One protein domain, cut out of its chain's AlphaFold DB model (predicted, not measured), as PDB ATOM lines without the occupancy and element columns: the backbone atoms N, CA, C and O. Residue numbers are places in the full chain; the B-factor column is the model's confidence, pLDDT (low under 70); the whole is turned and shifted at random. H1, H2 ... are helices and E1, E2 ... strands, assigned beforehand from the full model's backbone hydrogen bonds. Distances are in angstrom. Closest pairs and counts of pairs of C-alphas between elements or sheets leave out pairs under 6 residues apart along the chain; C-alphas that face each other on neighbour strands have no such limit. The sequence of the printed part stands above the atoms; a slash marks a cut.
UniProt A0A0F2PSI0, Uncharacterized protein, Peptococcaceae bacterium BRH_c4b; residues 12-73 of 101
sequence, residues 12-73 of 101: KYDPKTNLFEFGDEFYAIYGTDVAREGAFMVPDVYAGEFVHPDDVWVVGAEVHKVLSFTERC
ATOM      1  N   LYS A  12      -0.551 -23.349 -52.490       75.75
ATOM      2  CA  LYS A  12      -1.030 -22.066 -53.020       75.75
ATOM      3  C   LYS A  12      -0.719 -20.958 -52.036       75.75
ATOM      4  O   LYS A  12      -0.702 -21.164 -50.831       75.75
ATOM      5  N   TYR A  13      -0.500 -19.767 -52.565       77.62
ATOM      6  CA  TYR A  13      -0.363 -18.561 -51.770       77.62
ATOM      7  C   TYR A  13      -1.432 -17.569 -52.205       77.62
ATOM      8  O   TYR A  13      -1.530 -17.248 -53.392       77.62
ATOM      9  N   ASP A  14      -2.234 -17.103 -51.253       78.25
ATOM     10  CA  ASP A  14      -3.236 -16.075 -51.485       78.25
ATOM     11  C   ASP A  14      -2.685 -14.710 -51.030       78.25
ATOM     12  O   ASP A  14      -2.575 -14.448 -49.830       78.25
ATOM     13  N   PRO A  15      -2.340 -13.804 -51.965       72.00
ATOM     14  CA  PRO A  15      -1.767 -12.506 -51.622       72.00
ATOM     15  C   PRO A  15      -2.791 -11.512 -51.055       72.00
ATOM     16  O   PRO A  15      -2.391 -10.478 -50.529       72.00
ATOM     17  N   LYS A  16      -4.104 -11.777 -51.163       74.69
ATOM     18  CA  LYS A  16      -5.144 -10.896 -50.601       74.69
ATOM     19  C   LYS A  16      -5.295 -11.104 -49.100       74.69
ATOM     20  O   LYS A  16      -5.571 -10.158 -48.371       74.69
ATOM     21  N   THR A  17      -5.147 -12.349 -48.667       75.62
ATOM     22  CA  THR A  17      -5.270 -12.781 -47.272       75.62
ATOM     23  C   THR A  17      -3.917 -13.018 -46.608       75.62
ATOM     24  O   THR A  17      -3.862 -13.096 -45.385       75.62
ATOM     25  N   ASN A  18      -2.830 -13.054 -47.391       79.75
ATOM     26  CA  ASN A  18      -1.462 -13.309 -46.939       79.75
ATOM     27  C   ASN A  18      -1.329 -14.682 -46.251       79.75
ATOM     28  O   ASN A  18      -0.712 -14.806 -45.193       79.75
ATOM     29  N   LEU A  19      -1.951 -15.704 -46.849       80.38
ATOM     30  CA  LEU A  19      -2.000 -17.072 -46.330       80.38
ATOM     31  C   LEU A  19      -1.460 -18.076 -47.348       80.38
ATOM     32  O   LEU A  19      -1.728 -17.973 -48.548       80.38
ATOM     33  N   PHE A  20      -0.737 -19.073 -46.845       81.06
ATOM     34  CA  PHE A  20      -0.426 -20.294 -47.578       81.06
ATOM     35  C   PHE A  20      -1.540 -21.318 -47.386       81.06
ATOM     36  O   PHE A  20      -1.994 -21.534 -46.267       81.06
ATOM     37  N   GLU A  21      -1.957 -21.944 -48.480       82.75
ATOM     38  CA  GLU A  21      -2.839 -23.105 -48.514       82.75
ATOM     39  C   GLU A  21      -1.984 -24.344 -48.815       82.75
ATOM     40  O   GLU A  21      -1.437 -24.483 -49.918       82.75
ATOM     41  N   PHE A  22      -1.863 -25.229 -47.828       81.62
ATOM     42  CA  PHE A  22      -1.156 -26.502 -47.923       81.62
ATOM     43  C   PHE A  22      -2.164 -27.643 -48.074       81.62
ATOM     44  O   PHE A  22      -3.130 -27.742 -47.316       81.62
ATOM     45  N   GLY A  23      -1.949 -28.501 -49.072       77.88
ATOM     46  CA  GLY A  23      -2.741 -29.716 -49.267       77.88
ATOM     47  C   GLY A  23      -2.112 -30.939 -48.598       77.88
ATOM     48  O   GLY A  23      -0.935 -30.929 -48.240       77.88
ATOM     49  N   ASP A  24      -2.869 -32.032 -48.501       78.50
ATOM     50  CA  ASP A  24      -2.382 -33.302 -47.940       78.50
ATOM     51  C   ASP A  24      -1.138 -33.849 -48.655       78.50
ATOM     52  O   ASP A  24      -0.273 -34.436 -48.016       78.50
ATOM     53  N   GLU A  25      -0.990 -33.615 -49.963       75.88
ATOM     54  CA  GLU A  25       0.207 -34.027 -50.713       75.88
ATOM     55  C   GLU A  25       1.485 -33.333 -50.221       75.88
ATOM     56  O   GLU A  25       2.556 -33.935 -50.239       75.88
ATOM     57  N   PHE A  26       1.372 -32.083 -49.762       77.88
ATOM     58  CA  PHE A  26       2.490 -31.345 -49.181       77.88
ATOM     59  C   PHE A  26       2.854 -31.933 -47.814       77.88
ATOM     60  O   PHE A  26       4.008 -32.270 -47.554       77.88
ATOM     61  N   TYR A  27       1.854 -32.135 -46.954       79.12
ATOM     62  CA  TYR A  27       2.073 -32.662 -45.609       79.12
ATOM     63  C   TYR A  27       2.491 -34.138 -45.579       79.12
ATOM     64  O   TYR A  27       3.244 -34.531 -44.686       79.12
ATOM     65  N   ALA A  28       2.133 -34.928 -46.596       78.06
ATOM     66  CA  ALA A  28       2.599 -36.304 -46.758       78.06
ATOM     67  C   ALA A  28       4.135 -36.410 -46.810       78.06
ATOM     68  O   ALA A  28       4.696 -37.408 -46.359       78.06
ATOM     69  N   ILE A  29       4.830 -35.376 -47.302       76.06
ATOM     70  CA  ILE A  29       6.301 -35.310 -47.318       76.06
ATOM     71  C   ILE A  29       6.858 -35.094 -45.905       76.06
ATOM     72  O   ILE A  29       7.892 -35.658 -45.549       76.06
ATOM     73  N   TYR A  30       6.153 -34.313 -45.090       72.44
ATOM     74  CA  TYR A  30       6.502 -34.036 -43.696       72.44
ATOM     75  C   TYR A  30       5.977 -35.103 -42.722       72.44
ATOM     76  O   TYR A  30       6.246 -35.029 -41.525       72.44
ATOM     77  N   GLY A  31       5.245 -36.110 -43.216       78.38
ATOM     78  CA  GLY A  31       4.632 -37.151 -42.388       78.38
ATOM     79  C   GLY A  31       3.510 -36.627 -41.485       78.38
ATOM     80  O   GLY A  31       3.258 -37.203 -40.427       78.38
ATOM     81  N   THR A  32       2.866 -35.531 -41.883       80.81
ATOM     82  CA  THR A  32       1.720 -34.941 -41.185       80.81
ATOM     83  C   THR A  32       0.534 -34.805 -42.144       80.81
ATOM     84  O   THR A  32       0.593 -35.282 -43.280       80.81
ATOM     85  N   ASP A  33      -0.553 -34.190 -41.695       82.19
ATOM     86  CA  ASP A  33      -1.771 -34.018 -42.476       82.19
ATOM     87  C   ASP A  33      -2.457 -32.676 -42.188       82.19
ATOM     88  O   ASP A  33      -2.212 -32.009 -41.176       82.19
ATOM     89  N   VAL A  34      -3.346 -32.289 -43.104       82.12
ATOM     90  CA  VAL A  34      -4.108 -31.039 -43.023       82.12
ATOM     91  C   VAL A  34      -5.024 -31.005 -41.796       82.12
ATOM     92  O   VAL A  34      -5.289 -29.927 -41.265       82.12
ATOM     93  N   ALA A  35      -5.533 -32.149 -41.332       78.00
ATOM     94  CA  ALA A  35      -6.428 -32.188 -40.178       78.00
ATOM     95  C   ALA A  35      -5.684 -31.904 -38.865       78.00
ATOM     96  O   ALA A  35      -6.295 -31.420 -37.911       78.00
ATOM     97  N   ARG A  36      -4.375 -32.172 -38.827       77.88
ATOM     98  CA  ARG A  36      -3.513 -31.917 -37.674       77.88
ATOM     99  C   ARG A  36      -2.931 -30.505 -37.647       77.88
ATOM    100  O   ARG A  36      -3.008 -29.859 -36.608       77.88
ATOM    101  N   GLU A  37      -2.368 -30.037 -38.758       78.38
ATOM    102  CA  GLU A  37      -1.649 -28.747 -38.821       78.38
ATOM    103  C   GLU A  37      -2.506 -27.602 -39.385       78.38
ATOM    104  O   GLU A  37      -2.228 -26.424 -39.168       78.38
ATOM    105  N   GLY A  38      -3.594 -27.939 -40.081       81.38
ATOM    106  CA  GLY A  38      -4.472 -26.985 -40.749       81.38
ATOM    107  C   GLY A  38      -4.096 -26.743 -42.211       81.38
ATOM    108  O   GLY A  38      -2.939 -26.813 -42.622       81.38
ATOM    109  N   ALA A  39      -5.109 -26.432 -43.023       81.25
ATOM    110  CA  ALA A  39      -4.926 -26.166 -44.452       81.25
ATOM    111  C   ALA A  39      -4.314 -24.789 -44.716       81.25
ATOM    112  O   ALA A  39      -3.698 -24.588 -45.755       81.25
ATOM    113  N   PHE A  40      -4.512 -23.838 -43.800       83.62
ATOM    114  CA  PHE A  40      -4.126 -22.444 -43.977       83.62
ATOM    115  C   PHE A  40      -3.135 -22.021 -42.903       83.62
ATOM    116  O   PHE A  40      -3.434 -22.136 -41.715       83.62
ATOM    117  N   MET A  41      -1.996 -21.473 -43.316       83.44
ATOM    118  CA  MET A  41      -0.976 -20.986 -42.392       83.44
ATOM    119  C   MET A  41      -0.420 -19.642 -42.848       83.44
ATOM    120  O   MET A  41      -0.267 -19.381 -44.044       83.44
ATOM    121  N   VAL A  42      -0.112 -18.767 -41.890       83.94
ATOM    122  CA  VAL A  42       0.587 -17.515 -42.196       83.94
ATOM    123  C   VAL A  42       2.062 -17.807 -42.518       83.94
ATOM    124  O   VAL A  42       2.655 -18.682 -41.882       83.94
ATOM    125  N   PRO A  43       2.678 -17.067 -43.458       79.06
ATOM    126  CA  PRO A  43       4.073 -17.264 -43.856       79.06
ATOM    127  C   PRO A  43       5.066 -17.250 -42.698       79.06
ATOM    128  O   PRO A  43       6.013 -18.026 -42.698       79.06
ATOM    129  N   ASP A  44       4.831 -16.380 -41.717       79.75
ATOM    130  CA  ASP A  44       5.704 -16.190 -40.560       79.75
ATOM    131  C   ASP A  44       5.737 -17.434 -39.655       79.75
ATOM    132  O   ASP A  44       6.804 -17.943 -39.324       79.75
ATOM    133  N   VAL A  45       4.559 -17.999 -39.361       82.31
ATOM    134  CA  VAL A  45       4.418 -19.238 -38.579       82.31
ATOM    135  C   VAL A  45       5.027 -20.416 -39.332       82.31
ATOM    136  O   VAL A  45       5.794 -21.179 -38.754       82.31
ATOM    137  N   TYR A  46       4.758 -20.534 -40.636       79.62
ATOM    138  CA  TYR A  46       5.360 -21.589 -41.451       79.62
ATOM    139  C   TYR A  46       6.895 -21.500 -41.457       79.62
ATOM    140  O   TYR A  46       7.579 -22.510 -41.301       79.62
ATOM    141  N   ALA A  47       7.448 -20.295 -41.599       78.94
ATOM    142  CA  ALA A  47       8.889 -20.100 -41.656       78.94
ATOM    143  C   ALA A  47       9.587 -20.330 -40.300       78.94
ATOM    144  O   ALA A  47      10.760 -20.680 -40.286       78.94
ATOM    145  N   GLY A  48       8.884 -20.157 -39.177       77.25
ATOM    146  CA  GLY A  48       9.408 -20.464 -37.843       77.25
ATOM    147  C   GLY A  48       9.324 -21.945 -37.460       77.25
ATOM    148  O   GLY A  48      10.243 -22.462 -36.831       77.25
ATOM    149  N   GLU A  49       8.241 -22.625 -37.845       78.06
ATOM    150  CA  GLU A  49       7.963 -24.005 -37.414       78.06
ATOM    151  C   GLU A  49       8.523 -25.059 -38.385       78.06
ATOM    152  O   GLU A  49       8.985 -26.118 -37.961       78.06
ATOM    153  N   PHE A  50       8.503 -24.778 -39.693       73.19
ATOM    154  CA  PHE A  50       8.828 -25.757 -40.741       73.19
ATOM    155  C   PHE A  50      10.094 -25.427 -41.534       73.19
ATOM    156  O   PHE A  50      10.570 -26.267 -42.305       73.19
ATOM    157  N   VAL A  51      10.658 -24.228 -41.363       73.81
ATOM    158  CA  VAL A  51      11.873 -23.791 -42.060       73.81
ATOM    159  C   VAL A  51      12.985 -23.543 -41.050       73.81
ATOM    160  O   VAL A  51      12.777 -22.991 -39.975       73.81
ATOM    161  N   HIS A  52      14.194 -23.989 -41.387       73.94
ATOM    162  CA  HIS A  52      15.355 -23.777 -40.532       73.94
ATOM    163  C   HIS A  52      15.639 -22.266 -40.390       73.94
ATOM    164  O   HIS A  52      15.544 -21.557 -41.395       73.94
ATOM    165  N   PRO A  53      16.051 -21.758 -39.208       72.94
ATOM    166  CA  PRO A  53      16.320 -20.332 -38.968       72.94
ATOM    167  C   PRO A  53      17.296 -19.683 -39.972       72.94
ATOM    168  O   PRO A  53      17.166 -18.502 -40.285       72.94
ATOM    169  N   ASP A  54      18.235 -20.456 -40.525       76.56
ATOM    170  CA  ASP A  54      19.169 -19.983 -41.562       76.56
ATOM    171  C   ASP A  54      18.555 -19.880 -42.971       76.56
ATOM    172  O   ASP A  54      19.134 -19.229 -43.837       76.56
ATOM    173  N   ASP A  55      17.393 -20.492 -43.210       72.19
ATOM    174  CA  ASP A  55      16.718 -20.573 -44.514       72.19
ATOM    175  C   ASP A  55      15.377 -19.807 -44.543       72.19
ATOM    176  O   ASP A  55      14.713 -19.740 -45.577       72.19
ATOM    177  N   VAL A  56      14.981 -19.159 -43.442       74.38
ATOM    178  CA  VAL A  56      13.730 -18.371 -43.315       74.38
ATOM    179  C   VAL A  56      13.643 -17.273 -44.385       74.38
ATOM    180  O   VAL A  56      12.572 -16.978 -44.917       74.38
ATOM    181  N   TRP A  57      14.789 -16.693 -44.763       74.12
ATOM    182  CA  TRP A  57      14.876 -15.664 -45.805       74.12
ATOM    183  C   TRP A  57      14.445 -16.172 -47.190       74.12
ATOM    184  O   TRP A  57      13.975 -15.378 -48.009       74.12
ATOM    185  N   VAL A  58      14.553 -17.481 -47.447       75.44
ATOM    186  CA  VAL A  58      14.119 -18.109 -48.703       75.44
ATOM    187  C   VAL A  58      12.604 -17.992 -48.849       75.44
ATOM    188  O   VAL A  58      12.127 -17.615 -49.914       75.44
ATOM    189  N   VAL A  59      11.838 -18.196 -47.769       73.44
ATOM    190  CA  VAL A  59      10.368 -18.056 -47.786       73.44
ATOM    191  C   VAL A  59       9.959 -16.654 -48.233       73.44
ATOM    192  O   VAL A  59       9.123 -16.507 -49.123       73.44
ATOM    193  N   GLY A  60      10.597 -15.617 -47.683       73.19
ATOM    194  CA  GLY A  60      10.347 -14.230 -48.082       73.19
ATOM    195  C   GLY A  60      10.708 -13.955 -49.545       73.19
ATOM    196  O   GLY A  60       9.957 -13.280 -50.254       73.19
ATOM    197  N   ALA A  61      11.821 -14.515 -50.027       74.69
ATOM    198  CA  ALA A  61      12.217 -14.409 -51.429       74.69
ATOM    199  C   ALA A  61      11.218 -15.103 -52.371       74.69
ATOM    200  O   ALA A  61      10.921 -14.569 -53.442       74.69
ATOM    201  N   GLU A  62      10.653 -16.246 -51.979       71.75
ATOM    202  CA  GLU A  62       9.661 -16.959 -52.788       71.75
ATOM    203  C   GLU A  62       8.303 -16.260 -52.801       71.75
ATOM    204  O   GLU A  62       7.710 -16.103 -53.870       71.75
ATOM    205  N   VAL A  63       7.855 -15.734 -51.657       71.25
ATOM    206  CA  VAL A  63       6.667 -14.865 -51.590       71.25
ATOM    207  C   VAL A  63       6.850 -13.655 -52.505       71.25
ATOM    208  O   VAL A  63       5.957 -13.333 -53.289       71.25
ATOM    209  N   HIS A  64       8.025 -13.021 -52.478       70.38
ATOM    210  CA  HIS A  64       8.331 -11.903 -53.364       70.38
ATOM    211  C   HIS A  64       8.273 -12.306 -54.842       70.38
ATOM    212  O   HIS A  64       7.642 -11.607 -55.629       70.38
ATOM    213  N   LYS A  65       8.845 -13.455 -55.236       68.50
ATOM    214  CA  LYS A  65       8.758 -13.946 -56.624       68.50
ATOM    215  C   LYS A  65       7.313 -14.195 -57.063       68.50
ATOM    216  O   LYS A  65       6.962 -13.819 -58.181       68.50
ATOM    217  N   VAL A  66       6.474 -14.786 -56.205       66.44
ATOM    218  CA  VAL A  66       5.042 -15.000 -56.489       66.44
ATOM    219  C   VAL A  66       4.325 -13.661 -56.672       66.44
ATOM    220  O   VAL A  66       3.617 -13.481 -57.664       66.44
ATOM    221  N   LEU A  67       4.572 -12.695 -55.782       64.94
ATOM    222  CA  LEU A  67       3.996 -11.350 -55.856       64.94
ATOM    223  C   LEU A  67       4.433 -10.598 -57.124       64.94
ATOM    224  O   LEU A  67       3.590 -10.111 -57.880       64.94
ATOM    225  N   SER A  68       5.734 -10.572 -57.422       57.62
ATOM    226  CA  SER A  68       6.284  -9.928 -58.621       57.62
ATOM    227  C   SER A  68       5.820 -10.593 -59.921       57.62
ATOM    228  O   SER A  68       5.730  -9.936 -60.961       57.62
ATOM    229  N   PHE A  69       5.503 -11.891 -59.889       52.56
ATOM    230  CA  PHE A  69       4.881 -12.578 -61.018       52.56
ATOM    231  C   PHE A  69       3.412 -12.168 -61.187       52.56
ATOM    232  O   PHE A  69       2.991 -11.875 -62.307       52.56
ATOM    233  N   THR A  70       2.646 -12.061 -60.095       50.72
ATOM    234  CA  THR A  70       1.244 -11.615 -60.154       50.72
ATOM    235  C   THR A  70       1.078 -10.185 -60.676       50.72
ATOM    236  O   THR A  70       0.127  -9.928 -61.413       50.72
ATOM    237  N   GLU A  71       2.033  -9.278 -60.429       40.41
ATOM    238  CA  GLU A  71       2.017  -7.926 -61.018       40.41
ATOM    239  C   GLU A  71       2.164  -7.937 -62.548       40.41
ATOM    240  O   GLU A  71       1.601  -7.096 -63.249       40.41
ATOM    241  N   ARG A  72       2.865  -8.933 -63.101       43.50
ATOM    242  CA  ARG A  72       3.062  -9.081 -64.550       43.50
ATOM    243  C   ARG A  72       1.899  -9.812 -65.243       43.50
ATOM    244  O   ARG A  72       1.880  -9.892 -66.470       43.50
ATOM    245  N   CYS A  73       0.911 -10.281 -64.472       38.88
ATOM    246  CA  CYS A  73      -0.267 -11.022 -64.935       38.88
ATOM    247  C   CYS A  73      -1.609 -10.291 -64.725       38.88
ATOM    248  O   CYS A  73      -2.650 -10.852 -65.059       38.88
TER     249      CYS A  73
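This is residues 12 to 73 of the 101 residues of an uncharacterized protein of Peptococcaceae bacterium BRH_c4b (UniProt A0A0F2PSI0). A small hairpin of two short strands, E1 and E2, lies between two helical parts: the short helices H1 and H2, near each other at one end, and a helical hairpin of H3 and the much longer H4. H4 meets H3 near its own beginning and slopes away from it past E1, so that the long dimension of the whole runs from H2 to the far end of H4, with few contacts between the named elements. The printed part has 62 residues, with two named strands and four named helices in the order E1, E2, H1, H2, H3, H4; the sheet, in the order E1 - E2, is antiparallel, and the class is mostly helix. The whole is only just compact, close to loose, with a radius of gyration of the C-alphas of 12.3 A, and it spans 35 by 26 by 18 A.

Start at the first printed residue with E1, residues 12 to 14, and go on to E2, residues 19 to 22: they form a hairpin, antiparallel at 161 degrees between their directions. Look at the C-alphas of 13 and 20, which face each other at 4.5 A, then at N 12 and O 21, 2.9 A apart, and N 21 and O 12, 2.8 A apart, both pairs within hydrogen-bond range. Residues 20 to 21 of E2 also pair, antiparallel, with residues 40 to 41, a stretch too short to be a named strand. Past E2 comes H1, residues 24 to 30, and then H2, residues 34 to 37; these two are close but not clearly touching, and their closest C-alphas, those of Asp 24 and Val 34, are 5.7 A apart. The closest C-alphas of E2 and H2 are those of Phe 22 and Val 34, at 7.3 A. Next find H3, residues 43 to 49, whose closest C-alpha to E2 is that of Pro 43, 6.6 A from that of Leu 19. H3 and H4, residues 56 to 71, form a helical hairpin: they touch, with H4 using residues 56 to 59 alone, and the closest C-alphas are those of Ala 47 and Val 56, at 5.4 A. They run opposite ways at a shallow tilt of 22 degrees. Farther along H4, the C-alpha of Val 63 is 7.9 A from that of Tyr 13, the closest pair of H4 and E1. Among the pairs that stay apart are E2 and H4, H1 and H4, and H2 and H3. In H3 every O i to N i+4 pair is within hydrogen-bond range, in H4 11 of 12 and in H1 1 of 3, with 3 of 4 O i to N i+3 pairs in H1; H2 is too short for an O i to N i+4 pair.

Find C-alpha 12 at (-1.030, -22.066, -53.020), where E1 begins; it measures 6.6 A to residue 14. E2 covers 9.6 A from residue 19 to 22, H1 9.9 A from 24 to 30, H2 5.4 A from 34 to 37 and H3 10.1 A from 43 to 49. Then look for C-alpha 56 at (13.730, -18.371, -43.315); from there H4 runs 23.7 A to C-alpha 71 at (2.017, -7.926, -61.018).

The two C-alphas farthest apart, those of Arg 36 and Arg 72, are 35.9 A from each other. The printed part has no cut from residue 12 to 73; the link from H3 to H4 is short, and the other links are tight. The mean pLDDT of the printed part is 74.0; expect low confidence in residues 65 to 73, which are under 70.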